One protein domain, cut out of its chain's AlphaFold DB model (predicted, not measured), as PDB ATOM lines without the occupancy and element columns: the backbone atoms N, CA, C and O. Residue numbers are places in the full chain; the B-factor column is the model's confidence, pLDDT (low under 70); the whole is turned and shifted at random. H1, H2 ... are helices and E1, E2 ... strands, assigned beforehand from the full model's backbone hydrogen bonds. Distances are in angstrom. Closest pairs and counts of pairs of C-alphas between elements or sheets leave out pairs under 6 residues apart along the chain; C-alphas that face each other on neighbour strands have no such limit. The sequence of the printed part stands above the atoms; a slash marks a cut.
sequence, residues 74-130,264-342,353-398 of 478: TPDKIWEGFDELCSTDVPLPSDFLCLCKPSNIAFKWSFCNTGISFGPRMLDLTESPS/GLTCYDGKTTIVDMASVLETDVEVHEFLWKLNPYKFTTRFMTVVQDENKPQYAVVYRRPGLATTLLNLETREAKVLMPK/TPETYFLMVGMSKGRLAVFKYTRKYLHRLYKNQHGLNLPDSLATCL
ATOM      1  N   THR A  74     165.043 196.871 247.149       50.03
ATOM      2  CA  THR A  74     165.988 196.017 247.864       50.03
ATOM      3  C   THR A  74     166.166 196.522 249.298       50.03
ATOM      4  O   THR A  74     166.388 197.717 249.474       50.03
ATOM      5  N   PRO A  75     166.069 195.666 250.328       47.97
ATOM      6  CA  PRO A  75     166.384 196.089 251.683       47.97
ATOM      7  C   PRO A  75     167.900 196.283 251.845       47.97
ATOM      8  O   PRO A  75     168.670 195.363 251.577       47.97
ATOM      9  N   ASP A  76     168.306 197.455 252.335       46.94
ATOM     10  CA  ASP A  76     169.668 197.734 252.802       46.94
ATOM     11  C   ASP A  76     169.880 197.033 254.147       46.94
ATOM     12  O   ASP A  76     169.658 197.610 255.215       46.94
ATOM     13  N   LYS A  77     170.233 195.749 254.119       55.03
ATOM     14  CA  LYS A  77     170.616 195.025 255.333       55.03
ATOM     15  C   LYS A  77     172.130 194.859 255.404       55.03
ATOM     16  O   LYS A  77     172.845 194.847 254.402       55.03
ATOM     17  N   ILE A  78     172.613 194.844 256.639       58.69
ATOM     18  CA  ILE A  78     173.990 194.538 257.005       58.69
ATOM     19  C   ILE A  78     173.967 193.097 257.519       58.69
ATOM     20  O   ILE A  78     173.053 192.737 258.258       58.69
ATOM     21  N   TRP A  79     174.983 192.290 257.190       68.19
ATOM     22  CA  TRP A  79     175.168 190.956 257.782       68.19
ATOM     23  C   TRP A  79     175.394 191.050 259.295       68.19
ATOM     24  O   TRP A  79     176.537 191.101 259.764       68.19
ATOM     25  N   GLU A  80     174.305 191.071 260.054       67.44
ATOM     26  CA  GLU A  80     174.319 190.940 261.505       67.44
ATOM     27  C   GLU A  80     174.843 189.545 261.888       67.44
ATOM     28  O   GLU A  80     174.477 188.537 261.283       67.44
ATOM     29  N   GLY A  81     175.757 189.483 262.861       72.94
ATOM     30  CA  GLY A  81     176.286 188.218 263.386       72.94
ATOM     31  C   GLY A  81     177.326 187.497 262.515       72.94
ATOM     32  O   GLY A  81     177.700 186.375 262.838       72.94
ATOM     33  N   PHE A  82     177.848 188.098 261.435       79.44
ATOM     34  CA  PHE A  82     178.840 187.409 260.585       79.44
ATOM     35  C   PHE A  82     180.100 186.952 261.333       79.44
ATOM     36  O   PHE A  82     180.664 185.905 261.013       79.44
ATOM     37  N   ASP A  83     180.560 187.731 262.311       79.44
ATOM     38  CA  ASP A  83     181.778 187.399 263.052       79.44
ATOM     39  C   ASP A  83     181.611 186.110 263.875       79.44
ATOM     40  O   ASP A  83     182.577 185.374 264.049       79.44
ATOM     41  N   GLU A  84     180.380 185.763 264.268       81.75
ATOM     42  CA  GLU A  84     180.049 184.495 264.936       81.75
ATOM     43  C   GLU A  84     180.145 183.287 263.989       81.75
ATOM     44  O   GLU A  84     180.291 182.150 264.436       81.75
ATOM     45  N   LEU A  85     180.095 183.523 262.673       86.06
ATOM     46  CA  LEU A  85     180.270 182.491 261.648       86.06
ATOM     47  C   LEU A  85     181.752 182.229 261.340       86.06
ATOM     48  O   LEU A  85     182.068 181.308 260.584       86.06
ATOM     49  N   CYS A  86     182.661 183.047 261.881       89.75
ATOM     50  CA  CYS A  86     184.089 182.969 261.611       89.75
ATOM     51  C   CYS A  86     184.833 182.174 262.691       89.75
ATOM     52  O   CYS A  86     184.698 182.427 263.883       89.75
ATOM     53  N   SER A  87     185.701 181.258 262.272       92.94
ATOM     54  CA  SER A  87     186.648 180.556 263.150       92.94
ATOM     55  C   SER A  87     188.064 180.702 262.606       92.94
ATOM     56  O   SER A  87     188.257 180.600 261.398       92.94
ATOM     57  N   THR A  88     189.061 180.924 263.465       93.88
ATOM     58  CA  THR A  88     190.459 181.136 263.044       93.88
ATOM     59  C   THR A  88     191.369 180.051 263.603       93.88
ATOM     60  O   THR A  88     191.380 179.828 264.808       93.88
ATOM     61  N   ASP A  89     192.149 179.401 262.735       94.12
ATOM     62  CA  ASP A  89     193.122 178.352 263.078       94.12
ATOM     63  C   ASP A  89     192.524 177.174 263.875       94.12
ATOM     64  O   ASP A  89     193.207 176.496 264.648       94.12
ATOM     65  N   VAL A  90     191.239 176.898 263.641       94.81
ATOM     66  CA  VAL A  90     190.503 175.753 264.194       94.81
ATOM     67  C   VAL A  90     190.339 174.681 263.108       94.81
ATOM     68  O   VAL A  90     190.097 175.030 261.946       94.81
ATOM     69  N   PRO A  91     190.462 173.382 263.442       94.31
ATOM     70  CA  PRO A  91     190.191 172.315 262.485       94.31
ATOM     71  C   PRO A  91     188.770 172.391 261.907       94.31
ATOM     72  O   PRO A  91     187.833 172.808 262.586       94.31
ATOM     73  N   LEU A  92     188.605 171.961 260.657       94.50
ATOM     74  CA  LEU A  92     187.293 171.779 260.050       94.50
ATOM     75  C   LEU A  92     186.536 170.659 260.775       94.50
ATOM     76  O   LEU A  92     187.096 169.573 260.980       94.50
ATOM     77  N   PRO A  93     185.256 170.871 261.105       93.50
ATOM     78  CA  PRO A  93     184.434 169.814 261.658       93.50
ATOM     79  C   PRO A  93     184.180 168.738 260.595       93.50
ATOM     80  O   PRO A  93     184.197 168.994 259.388       93.50
ATOM     81  N   SER A  94     183.929 167.511 261.045       89.25
ATOM     82  CA  SER A  94     183.719 166.353 260.161       89.25
ATOM     83  C   SER A  94     182.498 166.477 259.240       89.25
ATOM     84  O   SER A  94     182.440 165.808 258.209       89.25
ATOM     85  N   ASP A  95     181.547 167.347 259.584       91.88
ATOM     86  CA  ASP A  95     180.325 167.620 258.828       91.88
ATOM     87  C   ASP A  95     180.446 168.812 257.860       91.88
ATOM     88  O   ASP A  95     179.457 169.191 257.230       91.88
ATOM     89  N   PHE A  96     181.634 169.412 257.733       94.00
ATOM     90  CA  PHE A  96     181.835 170.582 256.886       94.00
ATOM     91  C   PHE A  96     181.601 170.264 255.402       94.00
ATOM     92  O   PHE A  96     182.243 169.399 254.801       94.00
ATOM     93  N   LEU A  97     180.709 171.025 254.776       93.12
ATOM     94  CA  LEU A  97     180.459 171.013 253.341       93.12
ATOM     95  C   LEU A  97     181.040 172.286 252.733       93.12
ATOM     96  O   LEU A  97     180.473 173.364 252.884       93.12
ATOM     97  N   CYS A  98     182.161 172.169 252.025       92.88
ATOM     98  CA  CYS A  98     182.765 173.313 251.346       92.88
ATOM     99  C   CYS A  98     181.859 173.791 250.200       92.88
ATOM    100  O   CYS A  98     181.445 172.976 249.368       92.88
ATOM    101  N   LEU A  99     181.591 175.097 250.166       92.75
ATOM    102  CA  LEU A  99     180.780 175.762 249.149       92.75
ATOM    103  C   LEU A  99     181.654 176.404 248.063       92.75
ATOM    104  O   LEU A  99     182.836 176.676 248.284       92.75
ATOM    105  N   CYS A 100     181.043 176.694 246.909       88.69
ATOM    106  CA  CYS A 100     181.596 177.542 245.841       88.69
ATOM    107  C   CYS A 100     182.970 177.077 245.331       88.69
ATOM    108  O   CYS A 100     183.842 177.891 245.037       88.69
ATOM    109  N   LYS A 101     183.189 175.760 245.241       87.31
ATOM    110  CA  LYS A 101     184.487 175.184 244.864       87.31
ATOM    111  C   LYS A 101     184.870 175.631 243.448       87.31
ATOM    112  O   LYS A 101     184.220 175.195 242.497       87.31
ATOM    113  N   PRO A 102     185.925 176.443 243.275       77.12
ATOM    114  CA  PRO A 102     186.330 176.868 241.952       77.12
ATOM    115  C   PRO A 102     186.792 175.670 241.127       77.12
ATOM    116  O   PRO A 102     187.597 174.850 241.574       77.12
ATOM    117  N   SER A 103     186.315 175.616 239.891       66.75
ATOM    118  CA  SER A 103     186.688 174.630 238.884       66.75
ATOM    119  C   SER A 103     187.462 175.278 237.734       66.75
ATOM    120  O   SER A 103     187.484 174.750 236.635       66.75
ATOM    121  N   ASN A 104     188.138 176.413 237.911       66.81
ATOM    122  CA  ASN A 104     188.959 176.978 236.830       66.81
ATOM    123  C   ASN A 104     190.375 176.360 236.840       66.81
ATOM    124  O   ASN A 104     190.979 176.210 237.900       66.81
ATOM    125  N   ILE A 105     190.911 176.020 235.661       60.06
ATOM    126  CA  ILE A 105     192.283 175.496 235.478       60.06
ATOM    127  C   ILE A 105     193.344 176.477 236.004       60.06
ATOM    128  O   ILE A 105     194.419 176.078 236.441       60.06
ATOM    129  N   ALA A 106     193.039 177.776 235.998       63.28
ATOM    130  CA  ALA A 106     193.942 178.818 236.471       63.28
ATOM    131  C   ALA A 106     194.240 178.744 237.985       63.28
ATOM    132  O   ALA A 106     195.146 179.434 238.461       63.28
ATOM    133  N   PHE A 107     193.492 177.943 238.752       70.56
ATOM    134  CA  PHE A 107     193.715 177.767 240.184       70.56
ATOM    135  C   PHE A 107     194.800 176.726 240.467       70.56
ATOM    136  O   PHE A 107     194.777 175.610 239.959       70.56
ATOM    137  N   LYS A 108     195.756 177.086 241.334       76.69
ATOM    138  CA  LYS A 108     196.905 176.223 241.676       76.69
ATOM    139  C   LYS A 108     196.565 175.105 242.671       76.69
ATOM    140  O   LYS A 108     197.423 174.278 242.980       76.69
ATOM    141  N   TRP A 109     195.351 175.109 243.212       84.69
ATOM    142  CA  TRP A 109     194.840 174.129 244.164       84.69
ATOM    143  C   TRP A 109     193.340 173.933 243.971       84.69
ATOM    144  O   TRP A 109     192.662 174.767 243.371       84.69
ATOM    145  N   SER A 110     192.820 172.836 244.511       84.75
ATOM    146  CA  SER A 110     191.394 172.514 244.463       84.75
ATOM    147  C   SER A 110     190.819 172.398 245.868       84.75
ATOM    148  O   SER A 110     191.482 171.916 246.788       84.75
ATOM    149  N   PHE A 111     189.582 172.860 246.029       87.88
ATOM    150  CA  PHE A 111     188.861 172.851 247.297       87.88
ATOM    151  C   PHE A 111     188.047 171.566 247.452       87.88
ATOM    152  O   PHE A 111     187.448 171.069 246.496       87.88
ATOM    153  N   CYS A 112     187.972 171.046 248.673       88.38
ATOM    154  CA  CYS A 112     187.136 169.900 249.013       88.38
ATOM    155  C   CYS A 112     186.553 170.048 250.425       88.38
ATOM    156  O   CYS A 112     186.879 170.979 251.155       88.38
ATOM    157  N   ASN A 113     185.671 169.127 250.818       91.12
ATOM    158  CA  ASN A 113     184.968 169.200 252.106       91.12
ATOM    159  C   ASN A 113     185.899 169.093 253.316       91.12
ATOM    160  O   ASN A 113     185.556 169.560 254.387       91.12
ATOM    161  N   THR A 114     187.077 168.496 253.156       90.88
ATOM    162  CA  THR A 114     188.003 168.302 254.272       90.88
ATOM    163  C   THR A 114     189.267 169.146 254.150       90.88
ATOM    164  O   THR A 114     190.134 169.029 254.997       90.88
ATOM    165  N   GLY A 115     189.409 170.006 253.134       91.12
ATOM    166  CA  GLY A 115     190.589 170.861 252.987       91.12
ATOM    167  C   GLY A 115     190.910 171.229 251.541       91.12
ATOM    168  O   GLY A 115     190.009 171.491 250.740       91.12
ATOM    169  N   ILE A 116     192.200 171.226 251.199       89.62
ATOM    170  CA  ILE A 116     192.691 171.605 249.866       89.62
ATOM    171  C   ILE A 116     193.693 170.612 249.297       89.62
ATOM    172  O   ILE A 116     194.493 170.028 250.025       89.62
ATOM    173  N   SER A 117     193.690 170.455 247.978       86.25
ATOM    174  CA  SER A 117     194.631 169.591 247.264       86.25
ATOM    175  C   SER A 117     195.557 170.367 246.331       86.25
ATOM    176  O   SER A 117     195.128 171.271 245.616       86.25
ATOM    177  N   PHE A 118     196.818 169.938 246.296       82.44
ATOM    178  CA  PHE A 118     197.884 170.404 245.412       82.44
ATOM    179  C   PHE A 118     198.356 169.223 244.558       82.44
ATOM    180  O   PHE A 118     199.221 168.443 244.972       82.44
ATOM    181  N   GLY A 119     197.748 169.047 243.383       76.12
ATOM    182  CA  GLY A 119     197.993 167.868 242.550       76.12
ATOM    183  C   GLY A 119     197.719 166.574 243.333       76.12
ATOM    184  O   GLY A 119     196.606 166.410 243.821       76.12
ATOM    185  N   PRO A 120     198.697 165.664 243.507       76.44
ATOM    186  CA  PRO A 120     198.485 164.384 244.190       76.44
ATOM    187  C   PRO A 120     198.431 164.480 245.723       76.44
ATOM    188  O   PRO A 120     198.155 163.477 246.383       76.44
ATOM    189  N   ARG A 121     198.751 165.639 246.313       82.88
ATOM    190  CA  ARG A 121     198.800 165.817 247.771       82.88
ATOM    191  C   ARG A 121     197.591 166.583 248.266       82.88
ATOM    192  O   ARG A 121     197.124 167.511 247.616       82.88
ATOM    193  N   MET A 122     197.135 166.232 249.458       87.50
ATOM    194  CA  MET A 122     195.985 166.848 250.101       87.50
ATOM    195  C   MET A 122     196.369 167.341 251.490       87.50
ATOM    196  O   MET A 122     196.872 166.567 252.296       87.50
ATOM    197  N   LEU A 123     196.135 168.620 251.761       91.12
ATOM    198  CA  LEU A 123     196.165 169.182 253.102       91.12
ATOM    199  C   LEU A 123     194.776 169.007 253.720       91.12
ATOM    200  O   LEU A 123     193.838 169.718 253.352       91.12
ATOM    201  N   ASP A 124     194.656 168.038 254.621       91.62
ATOM    202  CA  ASP A 124     193.431 167.780 255.373       91.62
ATOM    203  C   ASP A 124     193.353 168.769 256.543       91.62
ATOM    204  O   ASP A 124     194.251 168.833 257.375       91.62
ATOM    205  N   LEU A 125     192.316 169.592 256.584       93.88
ATOM    206  CA  LEU A 125     192.113 170.611 257.608       93.88
ATOM    207  C   LEU A 125     191.224 170.108 258.754       93.88
ATOM    208  O   LEU A 125     190.925 170.895 259.643       93.88
ATOM    209  N   THR A 126     190.779 168.846 258.744       92.50
ATOM    210  CA  THR A 126     189.833 168.317 259.742       92.50
ATOM    211  C   THR A 126     190.467 167.979 261.095       92.50
ATOM    212  O   THR A 126     191.687 167.887 261.230       92.50
ATOM    213  N   GLU A 127     189.620 167.777 262.111       86.69
ATOM    214  CA  GLU A 127     190.013 167.394 263.483       86.69
ATOM    215  C   GLU A 127     190.872 166.122 263.551       86.69
ATOM    216  O   GLU A 127     191.725 165.988 264.425       86.69
ATOM    217  N   SER A 128     190.643 165.177 262.638       82.31
ATOM    218  CA  SER A 128     191.352 163.898 262.571       82.31
ATOM    219  C   SER A 128     191.836 163.652 261.143       82.31
ATOM    220  O   SER A 128     191.183 162.913 260.400       82.31
ATOM    221  N   PRO A 129     192.974 164.261 260.750       77.56
ATOM    222  CA  PRO A 129     193.522 164.113 259.413       77.56
ATOM    223  C   PRO A 129     193.701 162.639 259.074       77.56
ATOM    224  O   PRO A 129     194.407 161.915 259.779       77.56
ATOM    225  N   SER A 130     193.063 162.176 258.002       65.81
ATOM    226  CA  SER A 130     193.201 160.779 257.596       65.81
ATOM    227  C   SER A 130     194.636 160.536 257.103       65.81
ATOM    228  O   SER A 130     195.017 161.101 256.078       65.81
ATOM    229  N   GLY A 264     181.990 188.797 237.561       78.00
ATOM    230  CA  GLY A 264     181.159 187.708 237.086       78.00
ATOM    231  C   GLY A 264     179.672 188.032 237.162       78.00
ATOM    232  O   GLY A 264     179.267 189.146 237.471       78.00
ATOM    233  N   LEU A 265     178.867 187.025 236.879       78.75
ATOM    234  CA  LEU A 265     177.421 186.987 236.912       78.75
ATOM    235  C   LEU A 265     176.977 185.935 237.927       78.75
ATOM    236  O   LEU A 265     177.662 184.942 238.168       78.75
ATOM    237  N   THR A 266     175.822 186.159 238.524       82.00
ATOM    238  CA  THR A 266     175.157 185.223 239.429       82.00
ATOM    239  C   THR A 266     173.676 185.206 239.090       82.00
ATOM    240  O   THR A 266     173.158 186.193 238.567       82.00
ATOM    241  N   CYS A 267     172.998 184.095 239.355       80.62
ATOM    242  CA  CYS A 267     171.560 183.980 239.136       80.62
ATOM    243  C   CYS A 267     170.916 183.258 240.313       80.62
ATOM    244  O   CYS A 267     171.230 182.100 240.579       80.62
ATOM    245  N   TYR A 268     170.011 183.935 241.013       85.31
ATOM    246  CA  TYR A 268     169.249 183.343 242.109       85.31
ATOM    247  C   TYR A 268     167.798 183.795 242.019       85.31
ATOM    248  O   TYR A 268     167.529 184.987 241.874       85.31
ATOM    249  N   ASP A 269     166.871 182.839 242.087       83.31
ATOM    250  CA  ASP A 269     165.432 183.112 242.161       83.31
ATOM    251  C   ASP A 269     164.918 184.048 241.037       83.31
ATOM    252  O   ASP A 269     164.107 184.949 241.255       83.31
ATOM    253  N   GLY A 270     165.439 183.861 239.817       73.06
ATOM    254  CA  GLY A 270     165.073 184.660 238.638       73.06
ATOM    255  C   GLY A 270     165.702 186.037 238.549       73.06
ATOM    256  O   GLY A 270     165.257 186.860 237.753       73.06
ATOM    257  N   LYS A 271     166.709 186.319 239.371       76.06
ATOM    258  CA  LYS A 271     167.444 187.580 239.345       76.06
ATOM    259  C   LYS A 271     168.851 187.309 238.856       76.06
ATOM    260  O   LYS A 271     169.638 186.692 239.571       76.06
ATOM    261  N   THR A 272     169.160 187.794 237.655       73.06
ATOM    262  CA  THR A 272     170.547 187.856 237.191       73.06
ATOM    263  C   THR A 272     171.197 189.103 237.754       73.06
ATOM    264  O   THR A 272     170.694 190.226 237.632       73.06
ATOM    265  N   THR A 273     172.340 188.891 238.379       74.12
ATOM    266  CA  THR A 273     173.066 189.922 239.086       74.12
ATOM    267  C   THR A 273     174.507 189.941 238.628       74.12
ATOM    268  O   THR A 273     175.188 188.916 238.579       74.12
ATOM    269  N   ILE A 274     174.950 191.138 238.280       74.94
ATOM    270  CA  ILE A 274     176.297 191.427 237.838       74.94
ATOM    271  C   ILE A 274     177.119 191.775 239.064       74.94
ATOM    272  O   ILE A 274     176.724 192.601 239.885       74.94
ATOM    273  N   VAL A 275     178.254 191.110 239.185       75.38
ATOM    274  CA  VAL A 275     179.196 191.293 240.274       75.38
ATOM    275  C   VAL A 275     180.348 192.125 239.737       75.38
ATOM    276  O   VAL A 275     181.164 191.644 238.945       75.38
ATOM    277  N   ASP A 276     180.398 193.379 240.162       71.50
ATOM    278  CA  ASP A 276     181.404 194.352 239.758       71.50
ATOM    279  C   ASP A 276     182.351 194.662 240.923       71.50
ATOM    280  O   ASP A 276     182.050 194.456 242.100       71.50
ATOM    281  N   MET A 277     183.545 195.149 240.598       64.12
ATOM    282  CA  MET A 277     184.467 195.643 241.614       64.12
ATOM    283  C   MET A 277     184.012 197.035 242.041       64.12
ATOM    284  O   MET A 277     183.862 197.907 241.194       64.12
ATOM    285  N   ALA A 278     183.825 197.261 243.338       56.22
ATOM    286  CA  ALA A 278     183.331 198.523 243.880       56.22
ATOM    287  C   ALA A 278     184.439 199.570 244.083       56.22
ATOM    288  O   ALA A 278     184.171 200.773 244.040       56.22
ATOM    289  N   SER A 279     185.692 199.148 244.280       47.97
ATOM    290  CA  SER A 279     186.803 200.057 244.583       47.97
ATOM    291  C   SER A 279     188.114 199.673 243.893       47.97
ATOM    292  O   SER A 279     188.359 198.518 243.563       47.97
ATOM    293  N   VAL A 280     188.992 200.669 243.722       42.41
ATOM    294  CA  VAL A 280     190.355 200.537 243.157       42.41
ATOM    295  C   VAL A 280     191.226 199.559 243.952       42.41
ATOM    296  O   VAL A 280     192.197 199.025 243.433       42.41
ATOM    297  N   LEU A 281     190.877 199.320 245.217       45.66
ATOM    298  CA  LEU A 281     191.657 198.520 246.158       45.66
ATOM    299  C   LEU A 281     191.298 197.032 246.128       45.66
ATOM    300  O   LEU A 281     191.665 196.312 247.054       45.66
ATOM    301  N   GLU A 282     190.554 196.574 245.115       50.84
ATOM    302  CA  GLU A 282     190.198 195.163 244.896       50.84
ATOM    303  C   GLU A 282     189.428 194.495 246.051       50.84
ATOM    304  O   GLU A 282     189.284 193.271 246.093       50.84
ATOM    305  N   THR A 283     188.966 195.262 247.034       45.59
ATOM    306  CA  THR A 283     188.465 194.740 248.315       45.59
ATOM    307  C   THR A 283     186.959 194.804 248.445       45.59
ATOM    308  O   THR A 283     186.415 194.030 249.214       45.59
ATOM    309  N   ASP A 284     186.294 195.667 247.685       46.72
ATOM    310  CA  ASP A 284     184.848 195.826 247.747       46.72
ATOM    311  C   ASP A 284     184.210 195.348 246.438       46.72
ATOM    312  O   ASP A 284     184.755 195.562 245.351       46.72
ATOM    313  N   VAL A 285     183.062 194.691 246.559       50.00
ATOM    314  CA  VAL A 285     182.300 194.101 245.456       50.00
ATOM    315  C   VAL A 285     180.898 194.697 245.483       50.00
ATOM    316  O   VAL A 285     180.248 194.689 246.526       50.00
ATOM    317  N   GLU A 286     180.456 195.226 244.347       52.88
ATOM    318  CA  GLU A 286     179.096 195.723 244.145       52.88
ATOM    319  C   GLU A 286     178.290 194.672 243.367       52.88
ATOM    320  O   GLU A 286     178.794 193.980 242.481       52.88
ATOM    321  N   VAL A 287     177.025 194.529 243.745       50.78
ATOM    322  CA  VAL A 287     176.104 193.496 243.268       50.78
ATOM    323  C   VAL A 287     174.934 194.236 242.631       50.78
ATOM    324  O   VAL A 287     174.098 194.811 243.327       50.78
ATOM    325  N   HIS A 288     174.910 194.291 241.301       51.47
ATOM    326  CA  HIS A 288     173.945 195.084 240.543       51.47
ATOM    327  C   HIS A 288     172.953 194.195 239.809       51.47
ATOM    328  O   HIS A 288     173.332 193.276 239.085       51.47
ATOM    329  N   GLU A 289     171.665 194.494 239.940       50.66
ATOM    330  CA  GLU A 289     170.672 193.908 239.047       50.66
ATOM    331  C   GLU A 289     170.988 194.328 237.604       50.66
ATOM    332  O   GLU A 289     171.332 195.485 237.356       50.66
ATOM    333  N   PHE A 290     170.902 193.382 236.664       45.91
ATOM    334  CA  PHE A 290     171.380 193.521 235.278       45.91
ATOM    335  C   PHE A 290     170.828 194.757 234.523       45.91
ATOM    336  O   PHE A 290     171.377 195.165 233.505       45.91
ATOM    337  N   LEU A 291     169.775 195.393 235.044       39.56
ATOM    338  CA  LEU A 291     169.028 196.496 234.434       39.56
ATOM    339  C   LEU A 291     169.565 197.920 234.709       39.56
ATOM    340  O   LEU A 291     168.919 198.886 234.305       39.56
ATOM    341  N   TRP A 292     170.705 198.104 235.388       36.50
ATOM    342  CA  TRP A 292     171.147 199.441 235.826       36.50
ATOM    343  C   TRP A 292     172.332 200.003 235.024       36.50
ATOM    344  O   TRP A 292     173.285 199.299 234.693       36.50
ATOM    345  N   LYS A 293     172.282 201.316 234.743       40.28
ATOM    346  CA  LYS A 293     173.383 202.107 234.161       40.28
ATOM    347  C   LYS A 293     174.587 202.068 235.103       40.28
ATOM    348  O   LYS A 293     174.536 202.633 236.192       40.28
ATOM    349  N   LEU A 294     175.658 201.410 234.680       42.69
ATOM    350  CA  LEU A 294     176.841 201.197 235.511       42.69
ATOM    351  C   LEU A 294     177.893 202.284 235.336       42.69
ATOM    352  O   LEU A 294     178.014 202.915 234.288       42.69
ATOM    353  N   ASN A 295     178.635 202.512 236.416       39.94
ATOM    354  CA  ASN A 295     179.599 203.594 236.541       39.94
ATOM    355  C   ASN A 295     180.835 203.311 235.648       39.94
ATOM    356  O   ASN A 295     181.500 202.295 235.850       39.94
ATOM    357  N   PRO A 296     181.177 204.176 234.673       37.72
ATOM    358  CA  PRO A 296     182.188 203.908 233.633       37.72
ATOM    359  C   PRO A 296     183.648 203.873 234.125       37.72
ATOM    360  O   PRO A 296     184.576 203.650 233.342       37.72
ATOM    361  N   TYR A 297     183.881 204.096 235.416       37.59
ATOM    362  CA  TYR A 297     185.205 204.090 236.022       37.59
ATOM    363  C   TYR A 297     185.305 202.908 236.976       37.59
ATOM    364  O   TYR A 297     184.788 203.051 238.076       37.59
ATOM    365  N   LYS A 298     185.960 201.791 236.610       44.78
ATOM    366  CA  LYS A 298     186.560 200.841 237.578       44.78
ATOM    367  C   LYS A 298     187.359 199.700 236.902       44.78
ATOM    368  O   LYS A 298     186.839 198.972 236.081       44.78
ATOM    369  N   PHE A 299     188.628 199.625 237.306       48.31
ATOM    370  CA  PHE A 299     189.828 198.838 236.953       48.31
ATOM    371  C   PHE A 299     189.713 197.355 236.518       48.31
ATOM    372  O   PHE A 299     188.670 196.721 236.569       48.31
ATOM    373  N   THR A 300     190.851 196.789 236.084       45.44
ATOM    374  CA  THR A 300     190.981 195.452 235.476       45.44
ATOM    375  C   THR A 300     190.518 194.306 236.389       45.44
ATOM    376  O   THR A 300     191.225 193.893 237.303       45.44
ATOM    377  N   THR A 301     189.385 193.691 236.055       53.62
ATOM    378  CA  THR A 301     188.763 192.530 236.732       53.62
ATOM    379  C   THR A 301     189.358 191.169 236.328       53.62
ATOM    380  O   THR A 301     188.834 190.103 236.674       53.62
ATOM    381  N   ARG A 302     190.472 191.165 235.581       56.78
ATOM    382  CA  ARG A 302     191.062 189.957 234.968       56.78
ATOM    383  C   ARG A 302     191.552 188.914 235.977       56.78
ATOM    384  O   ARG A 302     191.697 187.747 235.619       56.78
ATOM    385  N   PHE A 303     191.799 189.311 237.225       67.75
ATOM    386  CA  PHE A 303     192.364 188.439 238.258       67.75
ATOM    387  C   PHE A 303     191.334 187.888 239.241       67.75
ATOM    388  O   PHE A 303     191.720 187.188 240.177       67.75
ATOM    389  N   MET A 304     190.050 188.178 239.039       76.94
ATOM    390  CA  MET A 304     188.981 187.686 239.897       76.94
ATOM    391  C   MET A 304     187.956 186.863 239.129       76.94
ATOM    392  O   MET A 304     187.793 187.018 237.921       76.94
ATOM    393  N   THR A 305     187.264 185.992 239.854       81.44
ATOM    394  CA  THR A 305     186.146 185.206 239.336       81.44
ATOM    395  C   THR A 305     185.110 185.000 240.432       81.44
ATOM    396  O   THR A 305     185.463 184.929 241.612       81.44
ATOM    397  N   VAL A 306     183.843 184.915 240.041       86.12
ATOM    398  CA  VAL A 306     182.745 184.566 240.943       86.12
ATOM    399  C   VAL A 306     182.364 183.116 240.717       86.12
ATOM    400  O   VAL A 306     182.132 182.696 239.585       86.12
ATOM    401  N   VAL A 307     182.268 182.363 241.806       88.69
ATOM    402  CA  VAL A 307     181.797 180.981 241.792       88.69
ATOM    403  C   VAL A 307     180.552 180.905 242.657       88.69
ATOM    404  O   VAL A 307     180.615 181.199 243.847       88.69
ATOM    405  N   GLN A 308     179.428 180.533 242.059       89.62
ATOM    406  CA  GLN A 308     178.173 180.292 242.763       89.62
ATOM    407  C   GLN A 308     178.074 178.811 243.139       89.62
ATOM    408  O   GLN A 308     178.495 177.951 242.364       89.62
ATOM    409  N   ASP A 309     177.574 178.500 244.337       89.94
ATOM    410  CA  ASP A 309     177.416 177.106 244.752       89.94
ATOM    411  C   ASP A 309     176.197 176.467 244.084       89.94
ATOM    412  O   ASP A 309     175.121 177.049 244.060       89.94
ATOM    413  N   GLU A 310     176.332 175.248 243.573       83.19
ATOM    414  CA  GLU A 310     175.210 174.573 242.907       83.19
ATOM    415  C   GLU A 310     174.176 173.994 243.875       83.19
ATOM    416  O   GLU A 310     172.998 173.911 243.544       83.19
ATOM    417  N   ASN A 311     174.604 173.544 245.058       86.31
ATOM    418  CA  ASN A 311     173.708 172.911 246.031       86.31
ATOM    419  C   ASN A 311     173.092 173.939 246.983       86.31
ATOM    420  O   ASN A 311     172.084 173.666 247.641       86.31
ATOM    421  N   LYS A 312     173.739 175.099 247.100       90.38
ATOM    422  CA  LYS A 312     173.296 176.270 247.849       90.38
ATOM    423  C   LYS A 312     173.366 177.507 246.943       90.38
ATOM    424  O   LYS A 312     174.183 178.391 247.200       90.38
ATOM    425  N   PRO A 313     172.506 177.586 245.907       88.25
ATOM    426  CA  PRO A 313     172.546 178.639 244.892       88.25
ATOM    427  C   PRO A 313     172.351 180.043 245.455       88.25
ATOM    428  O   PRO A 313     172.686 181.002 244.774       88.25
ATOM    429  N   GLN A 314     171.879 180.196 246.693       89.94
ATOM    430  CA  GLN A 314     171.844 181.487 247.372       89.94
ATOM    431  C   GLN A 314     173.234 182.047 247.714       89.94
ATOM    432  O   GLN A 314     173.337 183.225 248.039       89.94
ATOM    433  N   TYR A 315     174.302 181.244 247.676       92.56
ATOM    434  CA  TYR A 315     175.652 181.686 248.022       92.56
ATOM    435  C   TYR A 315     176.582 181.694 246.812       92.56
ATOM    436  O   TYR A 315     176.597 180.768 246.000       92.56
ATOM    437  N   ALA A 316     177.420 182.724 246.739       92.19
ATOM    438  CA  ALA A 316     178.527 182.799 245.796       92.19
ATOM    439  C   ALA A 316     179.783 183.354 246.473       92.19
ATOM    440  O   ALA A 316     179.699 184.147 247.406       92.19
ATOM    441  N   VAL A 317     180.961 182.960 246.003       91.25
ATOM    442  CA  VAL A 317     182.246 183.445 246.512       91.25
ATOM    443  C   VAL A 317     183.047 184.066 245.379       91.25
ATOM    444  O   VAL A 317     183.177 183.502 244.292       91.25
ATOM    445  N   VAL A 318     183.612 185.235 245.655       87.81
ATOM    446  CA  VAL A 318     184.584 185.895 244.786       87.81
ATOM    447  C   VAL A 318     185.977 185.412 245.161       87.81
ATOM    448  O   VAL A 318     186.381 185.495 246.321       87.81
ATOM    449  N   TYR A 319     186.718 184.930 244.169       84.56
ATOM    450  CA  TYR A 319     188.097 184.480 244.315       84.56
ATOM    451  C   TYR A 319     189.043 185.411 243.565       84.56
ATOM    452  O   TYR A 319     188.800 185.735 242.404       84.56
ATOM    453  N   ARG A 320     190.164 185.776 244.193       79.62
ATOM    454  CA  ARG A 320     191.338 186.343 243.514       79.62
ATOM    455  C   ARG A 320     192.262 185.223 243.050       79.62
ATOM    456  O   ARG A 320     192.391 184.191 243.719       79.62
ATOM    457  N   ARG A 321     192.987 185.439 241.950       70.56
ATOM    458  CA  ARG A 321     194.110 184.572 241.582       70.56
ATOM    459  C   ARG A 321     195.173 184.629 242.689       70.56
ATOM    460  O   ARG A 321     195.516 185.722 243.133       70.56
ATOM    461  N   PRO A 322     195.689 183.475 243.143       71.31
ATOM    462  CA  PRO A 322     195.589 182.153 242.516       71.31
ATOM    463  C   PRO A 322     194.610 181.175 243.189       71.31
ATOM    464  O   PRO A 322     194.807 179.969 243.055       71.31
ATOM    465  N   GLY A 323     193.576 181.651 243.894       78.06
ATOM    466  CA  GLY A 323     192.604 180.790 244.591       78.06
ATOM    467  C   GLY A 323     192.155 181.270 245.955       78.06
ATOM    468  O   GLY A 323     191.646 180.462 246.724       78.06
ATOM    469  N   LEU A 324     192.379 182.538 246.297       84.00
ATOM    470  CA  LEU A 324     192.017 183.069 247.607       84.00
ATOM    471  C   LEU A 324     190.610 183.649 247.550       84.00
ATOM    472  O   LEU A 324     190.354 184.554 246.756       84.00
ATOM    473  N   ALA A 325     189.710 183.129 248.384       87.38
ATOM    474  CA  ALA A 325     188.398 183.733 248.567       87.38
ATOM    475  C   ALA A 325     188.566 185.133 249.169       87.38
ATOM    476  O   ALA A 325     189.417 185.347 250.031       87.38
ATOM    477  N   THR A 326     187.766 186.087 248.710       82.12
ATOM    478  CA  THR A 326     187.856 187.484 249.157       82.12
ATOM    479  C   THR A 326     186.534 188.040 249.612       82.12
ATOM    480  O   THR A 326     186.510 188.818 250.560       82.12
ATOM    481  N   THR A 327     185.446 187.634 248.967       85.50
ATOM    482  CA  THR A 327     184.103 188.122 249.265       85.50
ATOM    483  C   THR A 327     183.131 186.961 249.216       85.50
ATOM    484  O   THR A 327     183.190 186.149 248.295       85.50
ATOM    485  N   LEU A 328     182.241 186.893 250.197       89.69
ATOM    486  CA  LEU A 328     181.089 186.007 250.198       89.69
ATOM    487  C   LEU A 328     179.840 186.824 249.873       89.69
ATOM    488  O   LEU A 328     179.628 187.891 250.438       89.69
ATOM    489  N   LEU A 329     179.030 186.318 248.959       88.69
ATOM    490  CA  LEU A 329     177.780 186.907 248.515       88.69
ATOM    491  C   LEU A 329     176.628 186.035 249.021       88.69
ATOM    492  O   LEU A 329     176.660 184.816 248.838       88.69
ATOM    493  N   ASN A 330     175.615 186.655 249.621       88.25
ATOM    494  CA  ASN A 330     174.300 186.046 249.811       88.25
ATOM    495  C   ASN A 330     173.341 186.700 248.818       88.25
ATOM    496  O   ASN A 330     172.992 187.868 248.953       88.25
ATOM    497  N   LEU A 331     172.955 185.946 247.796       85.50
ATOM    498  CA  LEU A 331     172.126 186.391 246.680       85.50
ATOM    499  C   LEU A 331     170.645 186.502 247.057       85.50
ATOM    500  O   LEU A 331     169.915 187.262 246.422       85.50
ATOM    501  N   GLU A 332     170.208 185.797 248.103       84.12
ATOM    502  CA  GLU A 332     168.854 185.929 248.646       84.12
ATOM    503  C   GLU A 332     168.657 187.310 249.273       84.12
ATOM    504  O   GLU A 332     167.672 187.995 248.994       84.12
ATOM    505  N   THR A 333     169.630 187.748 250.073       78.75
ATOM    506  CA  THR A 333     169.609 189.066 250.718       78.75
ATOM    507  C   THR A 333     170.293 190.160 249.898       78.75
ATOM    508  O   THR A 333     170.127 191.335 250.209       78.75
ATOM    509  N   ARG A 334     171.002 189.789 248.820       74.75
ATOM    510  CA  ARG A 334     171.831 190.652 247.951       74.75
ATOM    511  C   ARG A 334     172.973 191.361 248.684       74.75
ATOM    512  O   ARG A 334     173.414 192.437 248.290       74.75
ATOM    513  N   GLU A 335     173.476 190.745 249.738       77.56
ATOM    514  CA  GLU A 335     174.527 191.311 250.571       77.56
ATOM    515  C   GLU A 335     175.893 190.715 250.208       77.56
ATOM    516  O   GLU A 335     176.025 189.514 249.948       77.56
ATOM    517  N   ALA A 336     176.926 191.558 250.228       80.25
ATOM    518  CA  ALA A 336     178.311 191.166 250.010       80.25
ATOM    519  C   ALA A 336     179.123 191.378 251.290       80.25
ATOM    520  O   ALA A 336     179.192 192.483 251.832       80.25
ATOM    521  N   LYS A 337     179.785 190.322 251.766       83.56
ATOM    522  CA  LYS A 337     180.682 190.374 252.916       83.56
ATOM    523  C   LYS A 337     182.118 190.164 252.475       83.56
ATOM    524  O   LYS A 337     182.515 189.075 252.065       83.56
ATOM    525  N   VAL A 338     182.915 191.217 252.610       81.38
ATOM    526  CA  VAL A 338     184.359 191.147 252.397       81.38
ATOM    527  C   VAL A 338     184.980 190.321 253.522       81.38
ATOM    528  O   VAL A 338     184.838 190.640 254.702       81.38
ATOM    529  N   LEU A 339     185.644 189.235 253.145       77.81
ATOM    530  CA  LEU A 339     186.251 188.260 254.049       77.81
ATOM    531  C   LEU A 339     187.708 188.590 254.374       77.81
ATOM    532  O   LEU A 339     188.233 188.150 255.399       77.81
ATOM    533  N   MET A 340     188.362 189.339 253.486       70.88
ATOM    534  CA  MET A 340     189.727 189.802 253.681       70.88
ATOM    535  C   MET A 340     189.747 191.201 254.300       70.88
ATOM    536  O   MET A 340     188.950 192.057 253.917       70.88
ATOM    537  N   PRO A 341     190.656 191.468 255.247       62.59
ATOM    538  CA  PRO A 341     190.806 192.801 255.813       62.59
ATOM    539  C   PRO A 341     191.050 193.831 254.702       62.59
ATOM    540  O   PRO A 341     191.899 193.640 253.828       62.59
ATOM    541  N   LYS A 342     190.290 194.933 254.729       56.06
ATOM    542  CA  LYS A 342     190.506 196.056 253.813       56.06
ATOM    543  C   LYS A 342     191.898 196.620 254.081       56.06
ATOM    544  O   LYS A 342     192.167 197.055 255.202       56.06
ATOM    545  N   THR A 353     200.827 195.288 256.504       47.72
ATOM    546  CA  THR A 353     200.074 194.319 255.711       47.72
ATOM    547  C   THR A 353     199.175 193.544 256.671       47.72
ATOM    548  O   THR A 353     199.664 192.951 257.633       47.72
ATOM    549  N   PRO A 354     197.845 193.590 256.500       54.88
ATOM    550  CA  PRO A 354     196.988 192.778 257.339       54.88
ATOM    551  C   PRO A 354     197.260 191.297 257.038       54.88
ATOM    552  O   PRO A 354     197.518 190.943 255.886       54.88
ATOM    553  N   GLU A 355     197.221 190.442 258.064       61.94
ATOM    554  CA  GLU A 355     197.422 188.999 257.904       61.94
ATOM    555  C   GLU A 355     196.516 188.454 256.787       61.94
ATOM    556  O   GLU A 355     195.285 188.535 256.851       61.94
ATOM    557  N   THR A 356     197.127 187.902 255.737       75.50
ATOM    558  CA  THR A 356     196.387 187.243 254.660       75.50
ATOM    559  C   THR A 356     196.017 185.837 255.116       75.50
ATOM    560  O   THR A 356     196.884 184.977 255.285       75.50
ATOM    561  N   TYR A 357     194.721 185.585 255.288       86.81
ATOM    562  CA  TYR A 357     194.206 184.261 255.626       86.81
ATOM    563  C   TYR A 357     193.901 183.442 254.374       86.81
ATOM    564  O   TYR A 357     193.378 183.950 253.379       86.81
ATOM    565  N   PHE A 358     194.150 182.138 254.460       90.25
ATOM    566  CA  PHE A 358     193.472 181.181 253.598       90.25
ATOM    567  C   PHE A 358     192.071 180.925 254.159       90.25
ATOM    568  O   PHE A 358     191.918 180.731 255.364       90.25
ATOM    569  N   LEU A 359     191.054 180.931 253.303       91.75
ATOM    570  CA  LEU A 359     189.659 180.881 253.727       91.75
ATOM    571  C   LEU A 359     188.959 179.646 253.162       91.75
ATOM    572  O   LEU A 359     188.977 179.416 251.953       91.75
ATOM    573  N   MET A 360     188.294 178.897 254.038       94.06
ATOM    574  CA  MET A 360     187.331 177.860 253.674       94.06
ATOM    575  C   MET A 360     185.929 178.375 253.987       94.06
ATOM    576  O   MET A 360     185.596 178.601 255.149       94.06
ATOM    577  N   VAL A 361     185.108 178.552 252.955       94.94
ATOM    578  CA  VAL A 361     183.692 178.915 253.097       94.94
ATOM    579  C   VAL A 361     182.852 177.659 252.899       94.94
ATOM    580  O   VAL A 361     183.074 176.900 251.949       94.94
ATOM    581  N   GLY A 362     181.917 177.403 253.807       95.38
ATOM    582  CA  GLY A 362     181.126 176.182 253.771       95.38
ATOM    583  C   GLY A 362     179.896 176.198 254.666       95.38
ATOM    584  O   GLY A 362     179.552 177.217 255.255       95.38
ATOM    585  N   MET A 363     179.257 175.039 254.787       95.12
ATOM    586  CA  MET A 363     178.184 174.776 255.741       95.12
ATOM    587  C   MET A 363     178.666 173.785 256.805       95.12
ATOM    588  O   MET A 363     179.299 172.792 256.462       95.12
ATOM    589  N   SER A 364     178.319 174.001 258.071       92.94
ATOM    590  CA  SER A 364     178.446 173.017 259.157       92.94
ATOM    591  C   SER A 364     177.190 173.087 260.022       92.94
ATOM    592  O   SER A 364     176.665 174.169 260.287       92.94
ATOM    593  N   LYS A 365     176.635 171.928 260.393       91.00
ATOM    594  CA  LYS A 365     175.369 171.790 261.135       91.00
ATOM    595  C   LYS A 365     174.213 172.587 260.517       91.00
ATOM    596  O   LYS A 365     173.386 173.165 261.218       91.00
ATOM    597  N   GLY A 366     174.186 172.659 259.183       89.12
ATOM    598  CA  GLY A 366     173.182 173.411 258.424       89.12
ATOM    599  C   GLY A 366     173.337 174.936 258.467       89.12
ATOM    600  O   GLY A 366     172.479 175.630 257.929       89.12
ATOM    601  N   ARG A 367     174.417 175.468 259.054       91.06
ATOM    602  CA  ARG A 367     174.715 176.905 259.114       91.06
ATOM    603  C   ARG A 367     175.936 177.248 258.273       91.06
ATOM    604  O   ARG A 367     176.859 176.446 258.164       91.06
ATOM    605  N   LEU A 368     175.928 178.443 257.693       93.25
ATOM    606  CA  LEU A 368     177.078 179.007 256.996       93.25
ATOM    607  C   LEU A 368     178.242 179.191 257.982       93.25
ATOM    608  O   LEU A 368     178.034 179.664 259.096       93.25
ATOM    609  N   ALA A 369     179.453 178.829 257.574       94.00
ATOM    610  CA  ALA A 369     180.659 178.964 258.378       94.00
ATOM    611  C   ALA A 369     181.856 179.363 257.506       94.00
ATOM    612  O   ALA A 369     181.991 178.927 256.356       94.00
ATOM    613  N   VAL A 370     182.746 180.177 258.072       94.69
ATOM    614  CA  VAL A 370     183.981 180.638 257.434       94.69
ATOM    615  C   VAL A 370     185.165 180.301 258.331       94.69
ATOM    616  O   VAL A 370     185.308 180.842 259.425       94.69
ATOM    617  N   PHE A 371     186.054 179.440 257.851       94.81
ATOM    618  CA  PHE A 371     187.282 179.092 258.558       94.81
ATOM    619  C   PHE A 371     188.465 179.840 257.954       94.81
ATOM    620  O   PHE A 371     188.700 179.779 256.745       94.81
ATOM    621  N   LYS A 372     189.200 180.551 258.805       94.00
ATOM    622  CA  LYS A 372     190.368 181.361 258.472       94.00
ATOM    623  C   LYS A 372     191.619 180.644 258.946       94.00
ATOM    624  O   LYS A 372     191.699 180.250 260.103       94.00
ATOM    625  N   TYR A 373     192.600 180.502 258.067       93.00
ATOM    626  CA  TYR A 373     193.840 179.805 258.372       93.00
ATOM    627  C   TYR A 373     195.046 180.690 258.106       93.00
ATOM    628  O   TYR A 373     195.246 181.177 256.988       93.00
ATOM    629  N   THR A 374     195.871 180.869 259.131       91.94
ATOM    630  CA  THR A 374     197.150 181.561 259.017       91.94
ATOM    631  C   THR A 374     198.156 180.698 258.263       91.94
ATOM    632  O   THR A 374     198.136 179.460 258.300       91.94
ATOM    633  N   ARG A 375     199.131 181.351 257.622       90.88
ATOM    634  CA  ARG A 375     200.265 180.655 256.996       90.88
ATOM    635  C   ARG A 375     200.987 179.741 257.988       90.88
ATOM    636  O   ARG A 375     201.356 178.621 257.633       90.88
ATOM    637  N   LYS A 376     201.188 180.211 259.224       91.69
ATOM    638  CA  LYS A 376     201.875 179.466 260.290       91.69
ATOM    639  C   LYS A 376     201.138 178.169 260.623       91.69
ATOM    640  O   LYS A 376     201.776 177.117 260.718       91.69
ATOM    641  N   TYR A 377     199.813 178.233 260.758       93.44
ATOM    642  CA  TYR A 377     198.986 177.063 261.020       93.44
ATOM    643  C   TYR A 377     199.072 176.041 259.884       93.44
ATOM    644  O   TYR A 377     199.413 174.880 260.128       93.44
ATOM    645  N   LEU A 378     198.857 176.483 258.640       93.75
ATOM    646  CA  LEU A 378     198.888 175.611 257.460       93.75
ATOM    647  C   LEU A 378     200.260 174.972 257.257       93.75
ATOM    648  O   LEU A 378     200.345 173.789 256.945       93.75
ATOM    649  N   HIS A 379     201.337 175.726 257.475       93.00
ATOM    650  CA  HIS A 379     202.695 175.207 257.355       93.00
ATOM    651  C   HIS A 379     202.975 174.099 258.374       93.00
ATOM    652  O   HIS A 379     203.507 173.049 258.017       93.00
ATOM    653  N   ARG A 380     202.592 174.306 259.641       93.69
ATOM    654  CA  ARG A 380     202.725 173.285 260.689       93.69
ATOM    655  C   ARG A 380     201.912 172.039 260.345       93.69
ATOM    656  O   ARG A 380     202.436 170.933 260.429       93.69
ATOM    657  N   LEU A 381     200.658 172.218 259.935       92.81
ATOM    658  CA  LEU A 381     199.760 171.110 259.623       92.81
ATOM    659  C   LEU A 381     200.243 170.308 258.405       92.81
ATOM    660  O   LEU A 381     200.320 169.082 258.466       92.81
ATOM    661  N   TYR A 382     200.658 170.991 257.336       91.75
ATOM    662  CA  TYR A 382     201.199 170.355 256.136       91.75
ATOM    663  C   TYR A 382     202.506 169.606 256.420       91.75
ATOM    664  O   TYR A 382     202.675 168.473 255.969       91.75
ATOM    665  N   LYS A 383     203.399 170.189 257.234       92.44
ATOM    666  CA  LYS A 383     204.631 169.524 257.680       92.44
ATOM    667  C   LYS A 383     204.341 168.274 258.505       92.44
ATOM    668  O   LYS A 383     205.003 167.264 258.300       92.44
ATOM    669  N   ASN A 384     203.339 168.312 259.379       91.62
ATOM    670  CA  ASN A 384     202.946 167.150 260.174       91.62
ATOM    671  C   ASN A 384     202.335 166.029 259.317       91.62
ATOM    672  O   ASN A 384     202.592 164.861 259.583       91.62
ATOM    673  N   GLN A 385     201.547 166.368 258.290       90.38
ATOM    674  CA  GLN A 385     200.884 165.374 257.432       90.38
ATOM    675  C   GLN A 385     201.798 164.781 256.357       90.38
ATOM    676  O   GLN A 385     201.675 163.602 256.034       90.38
ATOM    677  N   HIS A 386     202.702 165.586 255.791       88.81
ATOM    678  CA  HIS A 386     203.487 165.201 254.611       88.81
ATOM    679  C   HIS A 386     204.998 165.179 254.844       88.81
ATOM    680  O   HIS A 386     205.729 164.752 253.955       88.81
ATOM    681  N   GLY A 387     205.487 165.665 255.989       89.94
ATOM    682  CA  GLY A 387     206.923 165.801 256.269       89.94
ATOM    683  C   GLY A 387     207.621 166.898 255.456       89.94
ATOM    684  O   GLY A 387     208.846 166.919 255.381       89.94
ATOM    685  N   LEU A 388     206.864 167.798 254.818       89.50
ATOM    686  CA  LEU A 388     207.364 168.769 253.839       89.50
ATOM    687  C   LEU A 388     206.916 170.195 254.163       89.50
ATOM    688  O   LEU A 388     205.978 170.408 254.927       89.50
ATOM    689  N   ASN A 389     207.567 171.181 253.548       91.62
ATOM    690  CA  ASN A 389     207.126 172.572 253.631       91.62
ATOM    691  C   ASN A 389     205.854 172.798 252.802       91.62
ATOM    692  O   ASN A 389     205.598 172.090 251.822       91.62
ATOM    693  N   LEU A 390     205.065 173.796 253.207       89.56
ATOM    694  CA  LEU A 390     203.863 174.214 252.483       89.56
ATOM    695  C   LEU A 390     204.230 174.596 251.036       89.56
ATOM    696  O   LEU A 390     205.231 175.289 250.860       89.56
ATOM    697  N   PRO A 391     203.440 174.206 250.016       89.12
ATOM    698  CA  PRO A 391     203.728 174.564 248.631       89.12
ATOM    699  C   PRO A 391     203.940 176.071 248.446       89.12
ATOM    700  O   PRO A 391     203.130 176.877 248.916       89.12
ATOM    701  N   ASP A 392     204.995 176.444 247.715       85.25
ATOM    702  CA  ASP A 392     205.394 177.845 247.508       85.25
ATOM    703  C   ASP A 392     204.273 178.695 246.910       85.25
ATOM    704  O   ASP A 392     204.144 179.877 247.229       85.25
ATOM    705  N   SER A 393     203.424 178.085 246.080       81.81
ATOM    706  CA  SER A 393     202.253 178.730 245.491       81.81
ATOM    707  C   SER A 393     201.303 179.297 246.540       81.81
ATOM    708  O   SER A 393     200.848 180.421 246.374       81.81
ATOM    709  N   LEU A 394     201.019 178.555 247.612       84.38
ATOM    710  CA  LEU A 394     200.171 179.032 248.700       84.38
ATOM    711  C   LEU A 394     200.980 179.870 249.697       84.38
ATOM    712  O   LEU A 394     200.515 180.918 250.133       84.38
ATOM    713  N   ALA A 395     202.206 179.452 250.024       85.06
ATOM    714  CA  ALA A 395     203.050 180.159 250.985       85.06
ATOM    715  C   ALA A 395     203.363 181.606 250.558       85.06
ATOM    716  O   ALA A 395     203.377 182.493 251.408       85.06
ATOM    717  N   THR A 396     203.570 181.840 249.257       80.88
ATOM    718  CA  THR A 396     203.799 183.177 248.677       80.88
ATOM    719  C   THR A 396     202.519 184.008 248.655       80.88
ATOM    720  O   THR A 396     202.554 185.215 248.849       80.88
ATOM    721  N   CYS A 397     201.357 183.385 248.457       77.81
ATOM    722  CA  CYS A 397     200.086 184.110 248.471       77.81
ATOM    723  C   CYS A 397     199.651 184.534 249.871       77.81
ATOM    724  O   CYS A 397     198.925 185.509 250.013       77.81
ATOM    725  N   LEU A 398     200.107 183.808 250.891       80.88
ATOM    726  CA  LEU A 398     199.859 184.119 252.295       80.88
ATOM    727  C   LEU A 398     201.026 184.872 252.952       80.88
ATOM    728  O   LEU A 398     201.024 185.041 254.168       80.88
TER     729      LEU A 398
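This is residues 74 to 130, 264 to 342 and 353 to 398 of the 478 residues of an uncharacterized protein of Yarrowia lipolytica (UniProt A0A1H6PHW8). Four small sheets follow one another along the longest axis: E5 E6 E7 and E8 E9 E10 E11 make a small sandwich toward one end, E1 E13 E12 comes next, and E2 E3 E4 with H2 and H3 makes the other end. The printed part has 182 residues with three named helices and thirteen named strands, in the order H1, E1 to E13, H2, H3. The sheet E1 E13 E12 is mixed and the others are antiparallel; the class is mixed, helices and strands, with under half of the residues in named elements. The whole is compact, with a radius of gyration of the C-alphas of 16.6 A, and elongated, 54 by 35 by 29 A.

Start at H1, residues 82 to 85, which is on the sheet of E1, residues 86 to 88, E13, residues 367 to 373, and E12, residues 358 to 364; the closest C-alphas of H1 and E13 are those of Leu 85 and Ala 369, 4.8 A apart. There E1 and E13 are parallel, N 87 and O 370 at 2.9 A, and E12 and E13 form a hairpin, N 360 and O 371 at 2.9 A. Next find E2, residues 110 to 112, E3, residues 115 to 118, and E4, residues 121 to 124, a meander, each strand the antiparallel neighbour of the one before; look at N 110 and O 117, 3.0 A, and N 118 and O 121, 2.8 A. Past the cut, E5, residues 264 to 268, E6, residues 271 to 277, and E7, residues 285 to 289, are a second meander, N 266 and O 273 at 2.8 A, N 276 and O 286 at 2.9 A. The third is E8, residues 304 to 308, E9, residues 315 to 320, E10, residues 324 to 330, and E11, residues 335 to 338, strongly twisted, with N 307 and O 317 at 2.9 A, N 318 and O 327 at 2.8 A, N 328 and O 337 at 2.9 A. These two sheets form a sandwich, face to face, their facing parts 9.0 A centre to centre. The closest C-alphas of E10 and E12 are Ala 325 and Leu 359, 6.0 A. H2, residues 375 to 386, only grazes the sheet E2 E3 E4, C-alphas 123 and 382 at 6.0 A. H3, residues 392 to 397, is close to H2 but not clearly touching, C-alphas 375 and 395 at 6.6 A. Every O i to N i+4 pair is within hydrogen-bond range in H2, 1 of 2 in H3; H1 is too short for one.

Find C-alpha 82 at (178.840, 187.409, 260.585), where H1 begins. E6 runs 19.0 A, E10 18.1 A and E12 18.0 A. From C-alpha 367 at (174.715, 176.905, 259.114), E13 runs 19.4 A; H2 then runs 16.0 A. H3 ends at C-alpha 397, (200.086, 184.110, 248.471).

The two C-alphas farthest apart, Lys 293 and Gly 387, are 54.1 A apart. Residues 131 to 263 and 343 to 352 are cut out, with gaps of 35.9 A and 9.9 A. Of the links printed whole, E1 to E2 and E7 to E8 are long. Mean pLDDT of the printed part is 78.0; 44 residues are under 70, among them 277 to 303.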